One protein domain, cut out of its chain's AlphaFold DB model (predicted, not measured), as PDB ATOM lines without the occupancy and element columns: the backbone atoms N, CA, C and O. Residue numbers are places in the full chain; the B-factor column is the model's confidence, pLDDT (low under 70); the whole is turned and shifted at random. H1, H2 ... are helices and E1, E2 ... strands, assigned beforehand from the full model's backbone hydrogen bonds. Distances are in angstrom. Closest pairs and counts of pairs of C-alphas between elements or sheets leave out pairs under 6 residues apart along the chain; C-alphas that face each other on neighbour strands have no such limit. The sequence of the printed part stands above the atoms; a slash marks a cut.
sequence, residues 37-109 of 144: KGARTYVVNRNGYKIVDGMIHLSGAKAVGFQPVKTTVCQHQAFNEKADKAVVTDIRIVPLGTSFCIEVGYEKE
ATOM      1  N   LYS A  37     173.572 129.281 264.430       81.75
ATOM      2  CA  LYS A  37     173.129 129.099 263.037       81.75
ATOM      3  C   LYS A  37     173.728 127.861 262.354       81.75
ATOM      4  O   LYS A  37     173.351 127.558 261.233       81.75
ATOM      5  N   GLY A  38     174.680 127.184 262.998       78.94
ATOM      6  CA  GLY A  38     175.356 125.997 262.468       78.94
ATOM      7  C   GLY A  38     175.177 124.785 263.376       78.94
ATOM      8  O   GLY A  38     174.639 124.907 264.479       78.94
ATOM      9  N   ALA A  39     175.665 123.628 262.924       77.38
ATOM     10  CA  ALA A  39     175.688 122.423 263.743       77.38
ATOM     11  C   ALA A  39     176.472 122.690 265.039       77.38
ATOM     12  O   ALA A  39     177.633 123.104 265.022       77.38
ATOM     13  N   ARG A  40     175.811 122.481 266.174       84.75
ATOM     14  CA  ARG A  40     176.389 122.580 267.514       84.75
ATOM     15  C   ARG A  40     176.040 121.328 268.286       84.75
ATOM     16  O   ARG A  40     175.094 120.628 267.932       84.75
ATOM     17  N   THR A  41     176.783 121.093 269.360       89.00
ATOM     18  CA  THR A  41     176.453 120.052 270.322       89.00
ATOM     19  C   THR A  41     175.014 120.216 270.793       89.00
ATOM     20  O   THR A  41     174.655 121.234 271.388       89.00
ATOM     21  N   TYR A  42     174.193 119.211 270.515       88.88
ATOM     22  CA  TYR A  42     172.830 119.150 271.008       88.88
ATOM     23  C   TYR A  42     172.845 118.487 272.381       88.88
ATOM     24  O   TYR A  42     173.130 117.297 272.494       88.88
ATOM     25  N   VAL A  43     172.588 119.277 273.424       90.38
ATOM     26  CA  VAL A  43     172.579 118.800 274.811       90.38
ATOM     27  C   VAL A  43     171.150 118.489 275.233       90.38
ATOM     28  O   VAL A  43     170.287 119.369 275.276       90.38
ATOM     29  N   VAL A  44     170.916 117.230 275.575       91.12
ATOM     30  CA  VAL A  44     169.652 116.707 276.075       91.12
ATOM     31  C   VAL A  44     169.782 116.492 277.577       91.12
ATOM     32  O   VAL A  44     170.393 115.535 278.043       91.12
ATOM     33  N   ASN A  45     169.187 117.399 278.347       89.69
ATOM     34  CA  ASN A  45     169.089 117.245 279.798       89.69
ATOM     35  C   ASN A  45     168.124 116.101 280.162       89.69
ATOM     36  O   ASN A  45     167.370 115.629 279.310       89.69
ATOM     37  N   ARG A  46     168.079 115.713 281.445       87.88
ATOM     38  CA  ARG A  46     167.194 114.656 281.995       87.88
ATOM     39  C   ARG A  46     165.737 114.696 281.521       87.88
ATOM     40  O   ARG A  46     165.085 113.661 281.453       87.88
ATOM     41  N   ASN A  47     165.236 115.877 281.160       86.81
ATOM     42  CA  ASN A  47     163.861 116.051 280.697       86.81
ATOM     43  C   ASN A  47     163.627 115.694 279.225       86.81
ATOM     44  O   ASN A  47     162.525 115.858 278.707       86.81
ATOM     45  N   GLY A  48     164.669 115.267 278.516       91.75
ATOM     46  CA  GLY A  48     164.619 114.966 277.090       91.75
ATOM     47  C   GLY A  48     164.947 113.519 276.750       91.75
ATOM     48  O   GLY A  48     165.034 113.206 275.565       91.75
ATOM     49  N   TYR A  49     165.137 112.639 277.737       94.69
ATOM     50  CA  TYR A  49     165.413 111.227 277.481       94.69
ATOM     51  C   TYR A  49     164.950 110.306 278.614       94.69
ATOM     52  O   TYR A  49     164.664 110.743 279.728       94.69
ATOM     53  N   LYS A  50     164.893 109.011 278.309       96.00
ATOM     54  CA  LYS A  50     164.785 107.909 279.275       96.00
ATOM     55  C   LYS A  50     165.711 106.771 278.861       96.00
ATOM     56  O   LYS A  50     166.089 106.692 277.691       96.00
ATOM     57  N   ILE A  51     166.038 105.883 279.791       96.88
ATOM     58  CA  ILE A  51     166.831 104.680 279.521       96.88
ATOM     59  C   ILE A  51     165.997 103.459 279.890       96.88
ATOM     60  O   ILE A  51     165.458 103.392 280.993       96.88
ATOM     61  N   VAL A  52     165.861 102.517 278.961       96.62
ATOM     62  CA  VAL A  52     165.125 101.262 279.160       96.62
ATOM     63  C   VAL A  52     165.972 100.135 278.591       96.62
ATOM     64  O   VAL A  52     166.398 100.226 277.445       96.62
ATOM     65  N   ASP A  53     166.253  99.115 279.397       96.38
ATOM     66  CA  ASP A  53     167.066  97.951 279.025       96.38
ATOM     67  C   ASP A  53     168.421  98.326 278.392       96.38
ATOM     68  O   ASP A  53     168.856  97.765 277.385       96.38
ATOM     69  N   GLY A  54     169.077  99.345 278.957       96.12
ATOM     70  CA  GLY A  54     170.355  99.858 278.461       96.12
ATOM     71  C   GLY A  54     170.260 100.615 277.133       96.12
ATOM     72  O   GLY A  54     171.283 100.857 276.497       96.12
ATOM     73  N   MET A  55     169.061 101.005 276.696       97.25
ATOM     74  CA  MET A  55     168.833 101.777 275.473       97.25
ATOM     75  C   MET A  55     168.391 103.202 275.813       97.25
ATOM     76  O   MET A  55     167.418 103.414 276.534       97.25
ATOM     77  N   ILE A  56     169.093 104.198 275.276       96.44
ATOM     78  CA  ILE A  56     168.773 105.621 275.403       96.44
ATOM     79  C   ILE A  56     167.673 105.967 274.401       96.44
ATOM     80  O   ILE A  56     167.870 105.882 273.189       96.44
ATOM     81  N   HIS A  57     166.532 106.420 274.909       95.94
ATOM     82  CA  HIS A  57     165.416 106.922 274.119       95.94
ATOM     83  C   HIS A  57     165.306 108.436 274.289       95.94
ATOM     84  O   HIS A  57     164.959 108.907 275.372       95.94
ATOM     85  N   LEU A  58     165.557 109.194 273.220       95.25
ATOM     86  CA  LEU A  58     165.375 110.646 273.223       95.25
ATOM     87  C   LEU A  58     163.919 111.021 272.903       95.25
ATOM     88  O   LEU A  58     163.261 110.406 272.058       95.25
ATOM     89  N   SER A  59     163.419 112.067 273.549       92.44
ATOM     90  CA  SER A  59     162.108 112.649 273.260       92.44
ATOM     91  C   SER A  59     162.051 113.172 271.827       92.44
ATOM     92  O   SER A  59     162.937 113.893 271.381       92.44
ATOM     93  N   GLY A  60     161.005 112.805 271.084       90.19
ATOM     94  CA  GLY A  60     160.825 113.227 269.689       90.19
ATOM     95  C   GLY A  60     161.687 112.481 268.661       90.19
ATOM     96  O   GLY A  60     161.430 112.616 267.468       90.19
ATOM     97  N   ALA A  61     162.628 111.624 269.080       90.56
ATOM     98  CA  ALA A  61     163.509 110.874 268.176       90.56
ATOM     99  C   ALA A  61     162.757 110.045 267.124       90.56
ATOM    100  O   ALA A  61     163.141 110.021 265.956       90.56
ATOM    101  N   LYS A  62     161.632 109.427 267.511       89.69
ATOM    102  CA  LYS A  62     160.802 108.628 266.597       89.69
ATOM    103  C   LYS A  62     160.283 109.445 265.406       89.69
ATOM    104  O   LYS A  62     160.182 108.901 264.313       89.69
ATOM    105  N   ALA A  63     159.986 110.733 265.599       92.69
ATOM    106  CA  ALA A  63     159.478 111.604 264.538       92.69
ATOM    107  C   ALA A  63     160.534 111.915 263.463       92.69
ATOM    108  O   ALA A  63     160.180 112.243 262.337       92.69
ATOM    109  N   VAL A  64     161.819 111.781 263.802       89.81
ATOM    110  CA  VAL A  64     162.956 112.020 262.896       89.81
ATOM    111  C   VAL A  64     163.693 110.728 262.525       89.81
ATOM    112  O   VAL A  64     164.784 110.774 261.968       89.81
ATOM    113  N   GLY A  65     163.119 109.563 262.851       91.88
ATOM    114  CA  GLY A  65     163.711 108.256 262.554       91.88
ATOM    115  C   GLY A  65     164.963 107.915 263.368       91.88
ATOM    116  O   GLY A  65     165.659 106.956 263.036       91.88
ATOM    117  N   PHE A  66     165.257 108.662 264.434       91.50
ATOM    118  CA  PHE A  66     166.416 108.403 265.281       91.50
ATOM    119  C   PHE A  66     166.142 107.197 266.185       91.50
ATOM    120  O   PHE A  66     165.204 107.197 266.987       91.50
ATOM    121  N   GLN A  67     166.949 106.149 266.029       94.19
ATOM    122  CA  GLN A  67     166.790 104.905 266.774       94.19
ATOM    123  C   GLN A  67     167.405 105.010 268.176       94.19
ATOM    124  O   GLN A  67     168.364 105.761 268.367       94.19
ATOM    125  N   PRO A  68     166.885 104.262 269.165       95.31
ATOM    126  CA  PRO A  68     167.489 104.202 270.489       95.31
ATOM    127  C   PRO A  68     168.944 103.729 270.435       95.31
ATOM    128  O   PRO A  68     169.293 102.857 269.639       95.31
ATOM    129  N   VAL A  69     169.787 104.278 271.310       94.56
ATOM    130  CA  VAL A  69     171.237 104.019 271.309       94.56
ATOM    131  C   VAL A  69     171.634 103.243 272.551       94.56
ATOM    132  O   VAL A  69     171.239 103.599 273.658       94.56
ATOM    133  N   LYS A  70     172.429 102.187 272.383       96.25
ATOM    134  CA  LYS A  70     172.877 101.355 273.501       96.25
ATOM    135  C   LYS A  70     173.858 102.112 274.402       96.25
ATOM    136  O   LYS A  70     174.764 102.782 273.917       96.25
ATOM    137  N   THR A  71     173.714 101.942 275.710       94.62
ATOM    138  CA  THR A  71     174.638 102.419 276.739       94.62
ATOM    139  C   THR A  71     174.950 101.306 277.733       94.62
ATOM    140  O   THR A  71     174.137 100.419 277.983       94.62
ATOM    141  N   THR A  72     176.147 101.345 278.307       93.38
ATOM    142  CA  THR A  72     176.569 100.454 279.397       93.38
ATOM    143  C   THR A  72     176.509 101.136 280.762       93.38
ATOM    144  O   THR A  72     176.795 100.500 281.771       93.38
ATOM    145  N   VAL A  73     176.161 102.426 280.804       92.62
ATOM    146  CA  VAL A  73     176.218 103.254 282.017       92.62
ATOM    147  C   VAL A  73     175.067 102.947 282.973       92.62
ATOM    148  O   VAL A  73     175.252 102.922 284.186       92.62
ATOM    149  N   CYS A  74     173.869 102.719 282.438       91.50
ATOM    150  CA  CYS A  74     172.649 102.544 283.215       91.50
ATOM    151  C   CYS A  74     171.703 101.587 282.482       91.50
ATOM    152  O   CYS A  74     171.571 101.677 281.262       91.50
ATOM    153  N   GLN A  75     171.048 100.680 283.213       94.81
ATOM    154  CA  GLN A  75     170.052  99.765 282.640       94.81
ATOM    155  C   GLN A  75     168.675 100.417 282.523       94.81
ATOM    156  O   GLN A  75     168.000 100.254 281.510       94.81
ATOM    157  N   HIS A  76     168.261 101.175 283.539       95.31
ATOM    158  CA  HIS A  76     166.950 101.803 283.571       95.31
ATOM    159  C   HIS A  76     167.007 103.164 284.261       95.31
ATOM    160  O   HIS A  76     167.479 103.270 285.390       95.31
ATOM    161  N   GLN A  77     166.486 104.188 283.592       94.94
ATOM    162  CA  GLN A  77     166.288 105.522 284.151       94.94
ATOM    163  C   GLN A  77     164.986 106.086 283.596       94.94
ATOM    164  O   GLN A  77     164.819 106.195 282.373       94.94
ATOM    165  N   ALA A  78     164.060 106.446 284.485       94.00
ATOM    166  CA  ALA A  78     162.769 106.963 284.072       94.00
ATOM    167  C   ALA A  78     162.905 108.321 283.363       94.00
ATOM    168  O   ALA A  78     163.883 109.058 283.506       94.00
ATOM    169  N   PHE A  79     161.885 108.661 282.579       92.00
ATOM    170  CA  PHE A  79     161.786 109.987 281.981       92.00
ATOM    171  C   PHE A  79     161.602 111.045 283.075       92.00
ATOM    172  O   PHE A  79     160.779 110.842 283.966       92.00
ATOM    173  N   ASN A  80     162.314 112.177 282.990       87.56
ATOM    174  CA  ASN A  80     162.327 113.201 284.047       87.56
ATOM    175  C   ASN A  80     162.721 112.643 285.433       87.56
ATOM    176  O   ASN A  80     162.175 113.084 286.448       87.56
ATOM    177  N   GLU A  81     163.646 111.679 285.497       90.44
ATOM    178  CA  GLU A  81     164.129 111.163 286.782       90.44
ATOM    179  C   GLU A  81     164.657 112.301 287.668       90.44
ATOM    180  O   GLU A  81     165.284 113.262 287.190       90.44
ATOM    181  N   LYS A  82     164.373 112.211 288.970       87.81
ATOM    182  CA  LYS A  82     164.780 113.258 289.910       87.81
ATOM    183  C   LYS A  82     166.301 113.356 289.984       87.81
ATOM    184  O   LYS A  82     167.025 112.386 289.790       87.81
ATOM    185  N   ALA A  83     166.779 114.564 290.266       84.19
ATOM    186  CA  ALA A  83     168.195 114.884 290.176       84.19
ATOM    187  C   ALA A  83     169.098 114.039 291.072       84.19
ATOM    188  O   ALA A  83     170.193 113.689 290.663       84.19
ATOM    189  N   ASP A  84     168.604 113.742 292.263       86.00
ATOM    190  CA  ASP A  84     169.219 112.935 293.312       86.00
ATOM    191  C   ASP A  84     169.224 111.431 293.004       86.00
ATOM    192  O   ASP A  84     169.910 110.672 293.677       86.00
ATOM    193  N   LYS A  85     168.446 110.990 292.009       87.38
ATOM    194  CA  LYS A  85     168.284 109.574 291.641       87.38
ATOM    195  C   LYS A  85     168.807 109.241 290.249       87.38
ATOM    196  O   LYS A  85     168.998 108.071 289.928       87.38
ATOM    197  N   ALA A  86     168.986 110.250 289.407       88.94
ATOM    198  CA  ALA A  86     169.452 110.078 288.046       88.94
ATOM    199  C   ALA A  86     170.954 109.764 288.034       88.94
ATOM    200  O   ALA A  86     171.761 110.586 288.456       88.94
ATOM    201  N   VAL A  87     171.323 108.596 287.504       92.00
ATOM    202  CA  VAL A  87     172.730 108.219 287.282       92.00
ATOM    203  C   VAL A  87     173.279 108.976 286.080       92.00
ATOM    204  O   VAL A  87     174.350 109.573 286.136       92.00
ATOM    205  N   VAL A  88     172.525 108.974 284.980       93.31
ATOM    206  CA  VAL A  88     172.853 109.750 283.785       93.31
ATOM    207  C   VAL A  88     172.308 111.162 283.972       93.31
ATOM    208  O   VAL A  88     171.140 111.352 284.324       93.31
ATOM    209  N   THR A  89     173.147 112.167 283.741       91.81
ATOM    210  CA  THR A  89     172.815 113.586 283.920       91.81
ATOM    211  C   THR A  89     172.320 114.199 282.618       91.81
ATOM    212  O   THR A  89     171.251 114.816 282.569       91.81
ATOM    213  N   ASP A  90     173.047 113.973 281.534       92.94
ATOM    214  CA  ASP A  90     172.791 114.563 280.227       92.94
ATOM    215  C   ASP A  90     173.347 113.689 279.101       92.94
ATOM    216  O   ASP A  90     174.303 112.937 279.279       92.94
ATOM    217  N   ILE A  91     172.726 113.793 277.930       94.50
ATOM    218  CA  ILE A  91     173.195 113.178 276.688       94.50
ATOM    219  C   ILE A  91     173.599 114.299 275.740       94.50
ATOM    220  O   ILE A  91     172.843 115.256 275.565       94.50
ATOM    221  N   ARG A  92     174.757 114.193 275.092       94.94
ATOM    222  CA  ARG A  92     175.225 115.195 274.127       94.94
ATOM    223  C   ARG A  92     175.439 114.554 272.774       94.94
ATOM    224  O   ARG A  92     176.142 113.560 272.669       94.94
ATOM    225  N   ILE A  93     174.864 115.145 271.733       92.81
ATOM    226  CA  ILE A  93     175.142 114.770 270.347       92.81
ATOM    227  C   ILE A  93     176.098 115.814 269.780       92.81
ATOM    228  O   ILE A  93     175.691 116.937 269.476       92.81
ATOM    229  N   VAL A  94     177.376 115.459 269.687       94.25
ATOM    230  CA  VAL A  94     178.462 116.343 269.257       94.25
ATOM    231  C   VAL A  94     178.737 116.120 267.769       94.25
ATOM    232  O   VAL A  94     179.107 115.009 267.386       94.25
ATOM    233  N   PRO A  95     178.574 117.137 266.904       92.88
ATOM    234  CA  PRO A  95     178.971 117.024 265.506       92.88
ATOM    235  C   PRO A  95     180.499 116.993 265.378       92.88
ATOM    236  O   PRO A  95     181.184 117.870 265.898       92.88
ATOM    237  N   LEU A  96     181.021 116.020 264.630       93.25
ATOM    238  CA  LEU A  96     182.444 115.876 264.293       93.25
ATOM    239  C   LEU A  96     182.741 116.239 262.824       93.25
ATOM    240  O   LEU A  96     183.808 115.940 262.299       93.25
ATOM    241  N   GLY A  97     181.784 116.868 262.137       88.31
ATOM    242  CA  GLY A  97     181.870 117.225 260.720       88.31
ATOM    243  C   GLY A  97     181.238 116.167 259.819       88.31
ATOM    244  O   GLY A  97     180.194 116.423 259.227       88.31
ATOM    245  N   THR A  98     181.832 114.974 259.744       91.81
ATOM    246  CA  THR A  98     181.324 113.852 258.922       91.81
ATOM    247  C   THR A  98     180.510 112.830 259.711       91.81
ATOM    248  O   THR A  98     179.883 111.949 259.129       91.81
ATOM    249  N   SER A  99     180.514 112.934 261.038       91.81
ATOM    250  CA  SER A  99     179.836 112.011 261.944       91.81
ATOM    251  C   SER A  99     179.365 112.729 263.209       91.81
ATOM    252  O   SER A  99     179.567 113.937 263.375       91.81
ATOM    253  N   PHE A 100     178.728 111.978 264.105       91.81
ATOM    254  CA  PHE A 100     178.327 112.450 265.423       91.81
ATOM    255  C   PHE A 100     178.914 111.548 266.506       91.81
ATOM    256  O   PHE A 100     178.907 110.326 266.369       91.81
ATOM    257  N   CYS A 101     179.371 112.157 267.597       94.31
ATOM    258  CA  CYS A 101     179.666 111.469 268.847       94.31
ATOM    259  C   CYS A 101     178.473 111.622 269.791       94.31
ATOM    260  O   CYS A 101     177.922 112.718 269.920       94.31
ATOM    261  N   ILE A 102     178.070 110.533 270.444       94.12
ATOM    262  CA  ILE A 102     177.063 110.571 271.506       94.12
ATOM    263  C   ILE A 102     177.795 110.423 272.833       94.12
ATOM    264  O   ILE A 102     178.288 109.347 273.160       94.12
ATOM    265  N   GLU A 103     177.858 111.511 273.588       95.62
ATOM    266  CA  GLU A 103     178.437 111.527 274.925       95.62
ATOM    267  C   GLU A 103     177.333 111.301 275.957       95.62
ATOM    268  O   GLU A 103     176.240 111.865 275.862       95.62
ATOM    269  N   VAL A 104     177.632 110.478 276.958       95.19
ATOM    270  CA  VAL A 104     176.742 110.184 278.083       95.19
ATOM    271  C   VAL A 104     177.397 110.760 279.332       95.19
ATOM    272  O   VAL A 104     178.396 110.219 279.803       95.19
ATOM    273  N   GLY A 105     176.867 111.868 279.844       93.62
ATOM    274  CA  GLY A 105     177.263 112.424 281.135       93.62
ATOM    275  C   GLY A 105     176.605 111.632 282.259       93.62
ATOM    276  O   GLY A 105     175.402 111.379 282.211       93.62
ATOM    277  N   TYR A 106     177.381 111.203 283.251       92.94
ATOM    278  CA  TYR A 106     176.861 110.462 284.395       92.94
ATOM    279  C   TYR A 106     177.667 110.739 285.655       92.94
ATOM    280  O   TYR A 106     178.870 111.003 285.597       92.94
ATOM    281  N   GLU A 107     176.994 110.648 286.793       86.62
ATOM    282  CA  GLU A 107     177.627 110.667 288.103       86.62
ATOM    283  C   GLU A 107     177.841 109.228 288.566       86.62
ATOM    284  O   GLU A 107     176.978 108.358 288.425       86.62
ATOM    285  N   LYS A 108     179.031 108.960 289.096       82.19
ATOM    286  CA  LYS A 108     179.379 107.674 289.687       82.19
ATOM    287  C   LYS A 108     179.953 107.938 291.062       82.19
ATOM    288  O   LYS A 108     180.932 108.672 291.184       82.19
ATOM    289  N   GLU A 109     179.374 107.311 292.080       77.69
ATOM    290  CA  GLU A 109     179.993 107.309 293.397       77.69
ATOM    291  C   GLU A 109     181.347 106.601 293.304       77.69
ATOM    292  O   GLU A 109     181.447 105.422 292.952       77.69
TER     293      GLU A 109
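What this domain is: This is residues 37 to 109 of the 144 residues of an uncharacterized protein of Halomonas sp. TQ8S (UniProt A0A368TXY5). A three-stranded sheet, E1, E4 and E5, forms one wall, and a small two-stranded hairpin, E2 and E3, crosses over one of its faces at a distance, giving a loose, only partly face to face pair of layers. The short helix H1 lies farthest from the middle, and the long link of residues 65 to 87 winds from it back to E4, pairing briefly with E3 on the way. The printed part has 73 residues with the named elements E1, E2, E3, H1, E4 and E5 in that order; the sheet order E1, E4, E5 is antiparallel, and the class is mostly strand, though under half of the residues are in named elements. The whole is compact, with a radius of gyration of the C-alphas of 12.3 A and spans of 34 by 26 by 21 A.

How they stand to each other: E4, residues 88 to 95, is the inner strand between the edge strands E1, residues 42 to 45, and E5, residues 100 to 106. E4 and E5 form a hairpin, antiparallel at 163 degrees, with N 92 and O 103 2.9 A apart, within hydrogen-bond range. E1 and E4 are antiparallel at 173 degrees, with N 44 and O 91 at 2.8 A. E2, residues 49 to 52, and E3, residues 55 to 58, form a hairpin, antiparallel at 156 degrees, with N 57 and O 50 at 2.8 A. E2 and E4 are near each other, while E3 and E4 are apart. The closest C-alphas of E1 and E3, those of Val 44 and Leu 58, are 7.9 A apart. Residues 69 to 70 pair antiparallel with residues 55 to 56 of E3. H1, residues 61 to 64, is not on the sheet of E1, E4 and E5; it is too short for an O i to N i+4 pair, and its one O i to N i+3 pair is within hydrogen-bond range.

Where its parts are: E4 is 20.6 A long from first to last C-alpha and E5 19.1 A. E1 begins at C-alpha 42 (172.830, 119.150, 271.008), and E5 ends at C-alpha 106 (176.861, 110.462, 284.395).

The domain as a whole: The two C-alphas farthest apart, those of Lys 37 and Glu 109, are 38.0 A apart. The printed part has no cut. The link from H1 to E4 is long, with 23 residues; the other links are tight. The mean pLDDT of the printed part is 91.4, and no printed residue is under 70.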